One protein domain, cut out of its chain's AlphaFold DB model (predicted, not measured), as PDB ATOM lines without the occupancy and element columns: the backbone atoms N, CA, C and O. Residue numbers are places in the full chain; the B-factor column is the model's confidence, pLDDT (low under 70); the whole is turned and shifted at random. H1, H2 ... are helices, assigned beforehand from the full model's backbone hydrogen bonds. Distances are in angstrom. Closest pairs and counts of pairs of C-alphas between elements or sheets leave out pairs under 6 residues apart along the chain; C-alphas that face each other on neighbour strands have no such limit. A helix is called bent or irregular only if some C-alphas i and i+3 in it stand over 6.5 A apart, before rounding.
ATOM      1  N   ASN A   2     201.889 158.045  78.225       83.94
ATOM      2  CA  ASN A   2     203.125 158.474  78.912       83.94
ATOM      3  C   ASN A   2     204.147 159.037  77.894       83.94
ATOM      4  O   ASN A   2     204.320 158.440  76.830       83.94
ATOM      5  N   HIS A   3     204.818 160.152  78.206       76.31
ATOM      6  CA  HIS A   3     205.793 160.820  77.326       76.31
ATOM      7  C   HIS A   3     206.897 159.865  76.838       76.31
ATOM      8  O   HIS A   3     207.271 159.894  75.668       76.31
ATOM      9  N   SER A   4     207.338 158.936  77.694       82.31
ATOM     10  CA  SER A   4     208.318 157.900  77.330       82.31
ATOM     11  C   SER A   4     207.824 156.969  76.209       82.31
ATOM     12  O   SER A   4     208.594 156.592  75.326       82.31
ATOM     13  N   LYS A   5     206.523 156.644  76.185       88.00
ATOM     14  CA  LYS A   5     205.923 155.788  75.149       88.00
ATOM     15  C   LYS A   5     205.829 156.512  73.804       88.00
ATOM     16  O   LYS A   5     206.079 155.894  72.776       88.00
ATOM     17  N   ILE A   6     205.506 157.809  73.816       89.50
ATOM     18  CA  ILE A   6     205.456 158.646  72.604       89.50
ATOM     19  C   ILE A   6     206.851 158.757  71.986       89.50
ATOM     20  O   ILE A   6     207.018 158.489  70.800       89.50
ATOM     21  N   PHE A   7     207.858 159.080  72.803       90.44
ATOM     22  CA  PHE A   7     209.243 159.190  72.348       90.44
ATOM     23  C   PHE A   7     209.742 157.895  71.693       90.44
ATOM     24  O   PHE A   7     210.319 157.939  70.608       90.44
ATOM     25  N   LYS A   8     209.458 156.739  72.308       91.00
ATOM     26  CA  LYS A   8     209.800 155.430  71.737       91.00
ATOM     27  C   LYS A   8     209.168 155.214  70.358       91.00
ATOM     28  O   LYS A   8     209.849 154.799  69.430       91.00
ATOM     29  N   ILE A   9     207.872 155.493  70.218       92.06
ATOM     30  CA  ILE A   9     207.168 155.319  68.938       92.06
ATOM     31  C   ILE A   9     207.800 156.202  67.854       92.06
ATOM     32  O   ILE A   9     208.006 155.737  66.736       92.06
ATOM     33  N   LEU A  10     208.150 157.446  68.191       93.00
ATOM     34  CA  LEU A  10     208.799 158.368  67.260       93.00
ATOM     35  C   LEU A  10     210.184 157.874  66.832       93.00
ATOM     36  O   LEU A  10     210.467 157.836  65.636       93.00
ATOM     37  N   ILE A  11     211.038 157.464  67.775       93.88
ATOM     38  CA  ILE A  11     212.386 156.998  67.421       93.88
ATOM     39  C   ILE A  11     212.348 155.691  66.625       93.88
ATOM     40  O   ILE A  11     213.153 155.514  65.721       93.88
ATOM     41  N   ASP A  12     211.383 154.813  66.899       93.31
ATOM     42  CA  ASP A  12     211.203 153.558  66.165       93.31
ATOM     43  C   ASP A  12     210.659 153.777  64.757       93.31
ATOM     44  O   ASP A  12     210.961 153.005  63.853       93.31
ATOM     45  N   PHE A  13     209.882 154.839  64.555       91.50
ATOM     46  CA  PHE A  13     209.458 155.254  63.226       91.50
ATOM     47  C   PHE A  13     210.620 155.844  62.418       91.50
ATOM     48  O   PHE A  13     210.777 155.520  61.245       91.50
ATOM     49  N   ILE A  14     211.451 156.684  63.047       91.56
ATOM     50  CA  ILE A  14     212.603 157.322  62.390       91.56
ATOM     51  C   ILE A  14     213.729 156.312  62.145       91.56
ATOM     52  O   ILE A  14     214.381 156.359  61.112       91.56
ATOM     53  N   VAL A  15     213.945 155.366  63.058       92.25
ATOM     54  CA  VAL A  15     214.978 154.328  62.945       92.25
ATOM     55  C   VAL A  15     214.318 152.940  63.017       92.25
ATOM     56  O   VAL A  15     214.522 152.214  63.997       92.25
ATOM     57  N   PRO A  16     213.557 152.516  61.981       90.19
ATOM     58  CA  PRO A  16     212.839 151.230  61.978       90.19
ATOM     59  C   PRO A  16     213.764 150.048  62.244       90.19
ATOM     60  O   PRO A  16     213.440 149.112  62.979       90.19
ATOM     61  N   PHE A  17     214.968 150.127  61.684       89.75
ATOM     62  CA  PHE A  17     215.994 149.124  61.879       89.75
ATOM     63  C   PHE A  17     216.452 149.019  63.334       89.75
ATOM     64  O   PHE A  17     216.703 147.931  63.845       89.75
ATOM     65  N   GLY A  18     216.506 150.147  64.036       91.06
ATOM     66  CA  GLY A  18     216.864 150.194  65.440       91.06
ATOM     67  C   GLY A  18     215.846 149.475  66.316       91.06
ATOM     68  O   GLY A  18     216.247 148.747  67.224       91.06
ATOM     69  N   ALA A  19     214.554 149.597  65.998       91.81
ATOM     70  CA  ALA A  19     213.485 148.846  66.651       91.81
ATOM     71  C   ALA A  19     213.584 147.340  66.392       91.81
ATOM     72  O   ALA A  19     213.398 146.534  67.307       91.81
ATOM     73  N   PHE A  20     213.927 146.956  65.163       92.94
ATOM     74  CA  PHE A  20     214.179 145.565  64.821       92.94
ATOM     75  C   PHE A  20     215.354 144.990  65.617       92.94
ATOM     76  O   PHE A  20     215.164 143.991  66.306       92.94
ATOM     77  N   LEU A  21     216.518 145.652  65.604       93.44
ATOM     78  CA  LEU A  21     217.743 145.203  66.279       93.44
ATOM     79  C   LEU A  21     217.564 144.965  67.785       93.44
ATOM     80  O   LEU A  21     218.152 144.028  68.323       93.44
ATOM     81  N   ARG A  22     216.720 145.754  68.467       93.56
ATOM     82  CA  ARG A  22     216.392 145.542  69.893       93.56
ATOM     83  C   ARG A  22     215.679 144.220  70.170       93.56
ATOM     84  O   ARG A  22     215.750 143.736  71.292       93.56
ATOM     85  N   ASN A  23     215.014 143.659  69.161       90.38
ATOM     86  CA  ASN A  23     214.144 142.488  69.258       90.38
ATOM     87  C   ASN A  23     214.610 141.333  68.348       90.38
ATOM     88  O   ASN A  23     213.807 140.467  67.984       90.38
ATOM     89  N   VAL A  24     215.874 141.340  67.907       89.44
ATOM     90  CA  VAL A  24     216.440 140.231  67.126       89.44
ATOM     91  C   VAL A  24     216.719 139.059  68.057       89.44
ATOM     92  O   VAL A  24     217.553 139.166  68.953       89.44
ATOM     93  N   ASP A  25     216.045 137.945  67.782       79.81
ATOM     94  CA  ASP A  25     216.249 136.657  68.438       79.81
ATOM     95  C   ASP A  25     217.670 136.131  68.137       79.81
ATOM     96  O   ASP A  25     217.984 135.897  66.962       79.81
ATOM     97  N   PRO A  26     218.546 135.995  69.151       72.88
ATOM     98  CA  PRO A  26     219.897 135.481  68.957       72.88
ATOM     99  C   PRO A  26     219.918 133.975  68.658       72.88
ATOM    100  O   PRO A  26     220.844 133.512  67.998       72.88
ATOM    101  N   ASP A  27     218.894 133.226  69.074       73.06
ATOM    102  CA  ASP A  27     218.875 131.760  69.014       73.06
ATOM    103  C   ASP A  27     218.303 131.233  67.690       73.06
ATOM    104  O   ASP A  27     218.349 130.036  67.399       73.06
ATOM    105  N   ARG A  28     217.738 132.121  66.862       77.19
ATOM    106  CA  ARG A  28     217.129 131.779  65.567       77.19
ATOM    107  C   ARG A  28     217.609 132.726  64.470       77.19
ATOM    108  O   ARG A  28     216.833 133.579  64.010       77.19
ATOM    109  N   PRO A  29     218.874 132.591  64.027       81.00
ATOM    110  CA  PRO A  29     219.409 133.427  62.966       81.00
ATOM    111  C   PRO A  29     218.532 133.316  61.711       81.00
ATOM    112  O   PRO A  29     217.950 132.272  61.420       81.00
ATOM    113  N   PHE A  30     218.390 134.426  60.988       86.69
ATOM    114  CA  PHE A  30     217.618 134.541  59.744       86.69
ATOM    115  C   PHE A  30     216.097 134.352  59.842       86.69
ATOM    116  O   PHE A  30     215.424 134.632  58.861       86.69
ATOM    117  N   LYS A  31     215.483 134.010  60.985       87.44
ATOM    118  CA  LYS A  31     214.013 133.801  61.076       87.44
ATOM    119  C   LYS A  31     213.167 134.943  60.480       87.44
ATOM    120  O   LYS A  31     212.073 134.710  59.978       87.44
ATOM    121  N   ARG A  32     213.675 136.179  60.538       88.56
ATOM    122  CA  ARG A  32     213.015 137.404  60.053       88.56
ATOM    123  C   ARG A  32     213.712 138.025  58.829       88.56
ATOM    124  O   ARG A  32     213.575 139.222  58.601       88.56
ATOM    125  N   TRP A  33     214.470 137.250  58.045       89.31
ATOM    126  CA  TRP A  33     215.220 137.778  56.892       89.31
ATOM    127  C   TRP A  33     214.304 138.414  55.833       89.31
ATOM    128  O   TRP A  33     214.641 139.462  55.286       89.31
ATOM    129  N   VAL A  34     213.111 137.848  55.608       89.56
ATOM    130  CA  VAL A  34     212.106 138.404  54.682       89.56
ATOM    131  C   VAL A  34     211.618 139.774  55.153       89.56
ATOM    132  O   VAL A  34     211.477 140.692  54.353       89.56
ATOM    133  N   GLU A  35     211.403 139.945  56.459       89.81
ATOM    134  CA  GLU A  35     211.017 141.238  57.031       89.81
ATOM    135  C   GLU A  35     212.137 142.271  56.883       89.81
ATOM    136  O   GLU A  35     211.869 143.424  56.550       89.81
ATOM    137  N   VAL A  36     213.395 141.859  57.081       87.62
ATOM    138  CA  VAL A  36     214.549 142.726  56.818       87.62
ATOM    139  C   VAL A  36     214.525 143.199  55.368       87.62
ATOM    140  O   VAL A  36     214.532 144.404  55.128       87.62
ATOM    141  N   LEU A  37     214.424 142.269  54.418       87.56
ATOM    142  CA  LEU A  37     214.533 142.565  52.992       87.56
ATOM    143  C   LEU A  37     213.347 143.368  52.442       87.56
ATOM    144  O   LEU A  37     213.551 144.359  51.751       87.56
ATOM    145  N   ILE A  38     212.113 142.949  52.726       88.12
ATOM    146  CA  ILE A  38     210.912 143.489  52.064       88.12
ATOM    147  C   ILE A  38     210.334 144.689  52.820       88.12
ATOM    148  O   ILE A  38     209.690 145.547  52.222       88.12
ATOM    149  N   ARG A  39     210.560 144.781  54.134       89.00
ATOM    150  CA  ARG A  39     209.984 145.846  54.963       89.00
ATOM    151  C   ARG A  39     211.042 146.824  55.454       89.00
ATOM    152  O   ARG A  39     210.954 148.011  55.157       89.00
ATOM    153  N   LEU A  40     212.022 146.352  56.221       87.75
ATOM    154  CA  LEU A  40     212.931 147.251  56.938       87.75
ATOM    155  C   LEU A  40     213.916 147.949  56.010       87.75
ATOM    156  O   LEU A  40     214.209 149.123  56.238       87.75
ATOM    157  N   VAL A  41     214.400 147.252  54.978       86.38
ATOM    158  CA  VAL A  41     215.304 147.840  53.994       86.38
ATOM    159  C   VAL A  41     214.610 148.991  53.249       86.38
ATOM    160  O   VAL A  41     215.088 150.119  53.381       86.38
ATOM    161  N   PRO A  42     213.451 148.796  52.584       88.00
ATOM    162  CA  PRO A  42     212.735 149.889  51.924       88.00
ATOM    163  C   PRO A  42     212.336 151.027  52.866       88.00
ATOM    164  O   PRO A  42     212.502 152.191  52.518       88.00
ATOM    165  N   GLN A  43     211.856 150.717  54.076       87.69
ATOM    166  CA  GLN A  43     211.458 151.742  55.050       87.69
ATOM    167  C   GLN A  43     212.639 152.600  55.498       87.69
ATOM    168  O   GLN A  43     212.544 153.823  55.520       87.69
ATOM    169  N   THR A  44     213.763 151.970  55.830       84.50
ATOM    170  CA  THR A  44     214.961 152.698  56.259       84.50
ATOM    171  C   THR A  44     215.545 153.502  55.100       84.50
ATOM    172  O   THR A  44     215.961 154.637  55.315       84.50
ATOM    173  N   PHE A  45     215.501 152.977  53.869       82.25
ATOM    174  CA  PHE A  45     215.865 153.735  52.672       82.25
ATOM    175  C   PHE A  45     214.983 154.953  52.457       82.25
ATOM    176  O   PHE A  45     215.501 156.032  52.204       82.25
ATOM    177  N   PHE A  46     213.670 154.800  52.597       85.19
ATOM    178  CA  PHE A  46     212.730 155.901  52.455       85.19
ATOM    179  C   PHE A  46     212.986 157.004  53.490       85.19
ATOM    180  O   PHE A  46     213.063 158.177  53.130       85.19
ATOM    181  N   ILE A  47     213.200 156.644  54.761       85.38
ATOM    182  CA  ILE A  47     213.540 157.625  55.800       85.38
ATOM    183  C   ILE A  47     214.891 158.285  55.508       85.38
ATOM    184  O   ILE A  47     214.995 159.510  55.537       85.38
ATOM    185  N   TYR A  48     215.920 157.500  55.191       74.06
ATOM    186  CA  TYR A  48     217.243 158.033  54.873       74.06
ATOM    187  C   TYR A  48     217.204 158.967  53.655       74.06
ATOM    188  O   TYR A  48     217.829 160.025  53.663       74.06
ATOM    189  N   TRP A  49     216.400 158.628  52.645       77.00
ATOM    190  CA  TRP A  49     216.155 159.459  51.473       77.00
ATOM    191  C   TRP A  49     215.487 160.790  51.836       77.00
ATOM    192  O   TRP A  49     215.948 161.829  51.370       77.00
ATOM    193  N   ILE A  50     214.496 160.805  52.737       80.81
ATOM    194  CA  ILE A  50     213.913 162.059  53.250       80.81
ATOM    195  C   ILE A  50     214.991 162.935  53.897       80.81
ATOM    196  O   ILE A  50     215.079 164.124  53.602       80.81
ATOM    197  N   PHE A  51     215.844 162.358  54.746       78.06
ATOM    198  CA  PHE A  51     216.937 163.110  55.369       78.06
ATOM    199  C   PHE A  51     217.994 163.564  54.356       78.06
ATOM    200  O   PHE A  51     218.628 164.591  54.572       78.06
ATOM    201  N   SER A  52     218.139 162.878  53.223       68.75
ATOM    202  CA  SER A  52     219.029 163.313  52.143       68.75
ATOM    203  C   SER A  52     218.529 164.557  51.390       68.75
ATOM    204  O   SER A  52     219.336 165.232  50.754       68.75
ATOM    205  N   LEU A  53     217.235 164.911  51.507       68.56
ATOM    206  CA  LEU A  53     216.669 166.143  50.930       68.56
ATOM    207  C   LEU A  53     217.208 167.411  51.602       68.56
ATOM    208  O   LEU A  53     217.156 168.488  51.013       68.56
ATOM    209  N   ILE A  54     217.738 167.283  52.822       72.31
ATOM    210  CA  ILE A  54     218.507 168.323  53.502       72.31
ATOM    211  C   ILE A  54     219.983 167.929  53.344       72.31
ATOM    212  O   ILE A  54     220.459 167.077  54.103       72.31
ATOM    213  N   PRO A  55     220.711 168.499  52.360       70.94
ATOM    214  CA  PRO A  55     222.045 168.028  51.993       70.94
ATOM    215  C   PRO A  55     222.952 167.956  53.215       70.94
ATOM    216  O   PRO A  55     222.955 168.902  53.992       70.94
ATOM    217  N   VAL A  56     223.729 166.874  53.362       75.25
ATOM    218  CA  VAL A  56     224.727 166.607  54.427       75.25
ATOM    219  C   VAL A  56     224.180 166.674  55.862       75.25
ATOM    220  O   VAL A  56     224.288 165.697  56.597       75.25
ATOM    221  N   ALA A  57     223.579 167.785  56.276       81.69
ATOM    222  CA  ALA A  57     222.998 168.023  57.584       81.69
ATOM    223  C   ALA A  57     221.943 166.977  57.957       81.69
ATOM    224  O   ALA A  57     221.991 166.473  59.075       81.69
ATOM    225  N   GLY A  58     221.036 166.585  57.056       83.81
ATOM    226  CA  GLY A  58     220.039 165.565  57.387       83.81
ATOM    227  C   GLY A  58     220.671 164.192  57.638       83.81
ATOM    228  O   GLY A  58     220.362 163.546  58.640       83.81
ATOM    229  N   THR A  59     221.636 163.790  56.806       82.94
ATOM    230  CA  THR A  59     222.434 162.572  57.017       82.94
ATOM    231  C   THR A  59     223.212 162.620  58.333       82.94
ATOM    232  O   THR A  59     223.181 161.661  59.102       82.94
ATOM    233  N   LEU A  60     223.878 163.738  58.638       87.88
ATOM    234  CA  LEU A  60     224.625 163.904  59.886       87.88
ATOM    235  C   LEU A  60     223.705 163.888  61.108       87.88
ATOM    236  O   LEU A  60     224.033 163.237  62.092       87.88
ATOM    237  N   VAL A  61     222.536 164.529  61.053       90.50
ATOM    238  CA  VAL A  61     221.530 164.468  62.126       90.50
ATOM    239  C   VAL A  61     221.065 163.027  62.336       90.50
ATOM    240  O   VAL A  61     220.987 162.560  63.473       90.50
ATOM    241  N   TYR A  62     220.821 162.286  61.257       89.69
ATOM    242  CA  TYR A  62     220.438 160.883  61.354       89.69
ATOM    243  C   TYR A  62     221.515 160.037  62.040       89.69
ATOM    244  O   TYR A  62     221.225 159.337  63.015       89.69
ATOM    245  N   ILE A  63     222.764 160.164  61.592       90.00
ATOM    246  CA  ILE A  63     223.897 159.386  62.101       90.00
ATOM    247  C   ILE A  63     224.264 159.785  63.533       90.00
ATOM    248  O   ILE A  63     224.472 158.913  64.368       90.00
ATOM    249  N   LEU A  64     224.334 161.082  63.831       92.69
ATOM    250  CA  LEU A  64     224.857 161.604  65.096       92.69
ATOM    251  C   LEU A  64     223.787 161.773  66.179       92.69
ATOM    252  O   LEU A  64     224.137 161.927  67.347       92.69
ATOM    253  N   SER A  65     222.499 161.754  65.824       93.12
ATOM    254  CA  SER A  65     221.402 161.927  66.788       93.12
ATOM    255  C   SER A  65     220.443 160.742  66.804       93.12
ATOM    256  O   SER A  65     220.314 160.080  67.835       93.12
ATOM    257  N   PHE A  66     219.781 160.422  65.689       94.00
ATOM    258  CA  PHE A  66     218.725 159.403  65.707       94.00
ATOM    259  C   PHE A  66     219.262 157.991  65.967       94.00
ATOM    260  O   PHE A  66     218.690 157.263  66.784       94.00
ATOM    261  N   ILE A  67     220.399 157.613  65.374       94.62
ATOM    262  CA  ILE A  67     221.034 156.319  65.664       94.62
ATOM    263  C   ILE A  67     221.429 156.217  67.157       94.62
ATOM    264  O   ILE A  67     220.961 155.280  67.813       94.62
ATOM    265  N   PRO A  68     222.184 157.166  67.755       96.69
ATOM    266  CA  PRO A  68     222.475 157.164  69.191       96.69
ATOM    267  C   PRO A  68     221.246 157.126  70.096       96.69
ATOM    268  O   PRO A  68     221.259 156.422  71.106       96.69
ATOM    269  N   LEU A  69     220.168 157.833  69.748       96.38
ATOM    270  CA  LEU A  69     218.919 157.785  70.512       96.38
ATOM    271  C   LEU A  69     218.274 156.395  70.452       96.38
ATOM    272  O   LEU A  69     217.854 155.873  71.486       96.38
ATOM    273  N   SER A  70     218.263 155.751  69.282       96.25
ATOM    274  CA  SER A  70     217.790 154.370  69.159       96.25
ATOM    275  C   SER A  70     218.675 153.375  69.923       96.25
ATOM    276  O   SER A  70     218.164 152.397  70.471       96.25
ATOM    277  N   ILE A  71     219.990 153.594  69.963       97.19
ATOM    278  CA  ILE A  71     220.939 152.770  70.726       97.19
ATOM    279  C   ILE A  71     220.727 152.969  72.229       97.19
ATOM    280  O   ILE A  71     220.675 152.005  72.988       97.19
ATOM    281  N   ARG A  72     220.520 154.210  72.675       96.31
ATOM    282  CA  ARG A  72     220.167 154.506  74.065       96.31
ATOM    283  C   ARG A  72     218.882 153.783  74.468       96.31
ATOM    284  O   ARG A  72     218.828 153.218  75.559       96.31
ATOM    285  N   GLN A  73     217.883 153.743  73.586       95.81
ATOM    286  CA  GLN A  73     216.667 152.963  73.807       95.81
ATOM    287  C   GLN A  73     216.974 151.460  73.945       95.81
ATOM    288  O   GLN A  73     216.408 150.810  74.821       95.81
ATOM    289  N   HIS A  74     217.914 150.921  73.156       96.25
ATOM    290  CA  HIS A  74     218.406 149.541  73.297       96.25
ATOM    291  C   HIS A  74     218.971 149.292  74.694       96.25
ATOM    292  O   HIS A  74     218.603 148.313  75.343       96.25
ATOM    293  N   PHE A  75     219.821 150.194  75.189       96.81
ATOM    294  CA  PHE A  75     220.420 150.053  76.516       96.81
ATOM    295  C   PHE A  75     219.375 150.028  77.629       96.81
ATOM    296  O   PHE A  75     219.505 149.248  78.569       96.81
ATOM    297  N   ILE A  76     218.339 150.861  77.515       94.62
ATOM    298  CA  ILE A  76     217.272 150.958  78.513       94.62
ATOM    299  C   ILE A  76     216.391 149.703  78.493       94.62
ATOM    300  O   ILE A  76     216.155 149.109  79.544       94.62
ATOM    301  N   GLU A  77     215.924 149.277  77.316       93.75
ATOM    302  CA  GLU A  77     214.984 148.153  77.180       93.75
ATOM    303  C   GLU A  77     215.612 146.818  77.573       93.75
ATOM    304  O   GLU A  77     215.024 146.066  78.347       93.75
ATOM    305  N   ASN A  78     216.837 146.574  77.107       94.44
ATOM    306  CA  ASN A  78     217.564 145.335  77.376       94.44
ATOM    307  C   ASN A  78     218.440 145.423  78.637       94.44
ATOM    308  O   ASN A  78     219.215 144.514  78.914       94.44
ATOM    309  N   ARG A  79     218.309 146.508  79.421       95.81
ATOM    310  CA  ARG A  79     219.006 146.736  80.702       95.81
ATOM    311  C   ARG A  79     220.523 146.534  80.606       95.81
ATOM    312  O   ARG A  79     221.143 145.985  81.516       95.81
ATOM    313  N   ILE A  80     221.120 147.007  79.516       96.81
ATOM    314  CA  ILE A  80     222.551 146.857  79.245       96.81
ATOM    315  C   ILE A  80     223.337 147.771  80.186       96.81
ATOM    316  O   ILE A  80     223.260 149.002  80.097       96.81
TER     317      ILE A  80
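AT A GLANCE: This is residues 2 to 80 of the 222 residues of an uncharacterized protein of Maribacter sp. 4U21 (UniProt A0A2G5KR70). The long helices H4 and H3 meet near their ends as a V, with short H2 packed between H3 and arm H4b, and H1 crossing H4b; residues 25 to 31 stick out. The printed part has 79 residues, with four named helices, H1 to H4 in order, and no named strand: all helix. It is only just compact, close to loose, with radius of gyration of the C-alphas 13.4 A and spans of 40 by 31 by 20 A.

IN THESE COORDINATES: H4, residues 57 to 77, was assigned as one helix by its hydrogen bonds but is bent, C-alphas 64 and 67 being 6.5 A apart; its arm H4a is residues 57 to 64 and its arm H4b is residues 67 to 77, with C-alpha 77 at (214.984, 148.153, 77.180). H3, residues 33 to 52, spans 26.3 A. H2 is residues 16 to 22. H1, residues 3 to 14, begins at (205.793, 160.820, 77.326).

HOW THE PARTS SIT: H4a touches H3, closest C-alphas Phe 51 and Gly 58, 4.4 A, at a steep tilt of 48 degrees. H2 touches H4b, closest C-alphas Arg 22 and His 74, 5.6 A. H3 has 14 of 16 O i to N i+4 pairs within hydrogen-bond range.

THE WHOLE: The printed part has no cut. Residues 52 to 53 are under pLDDT 70.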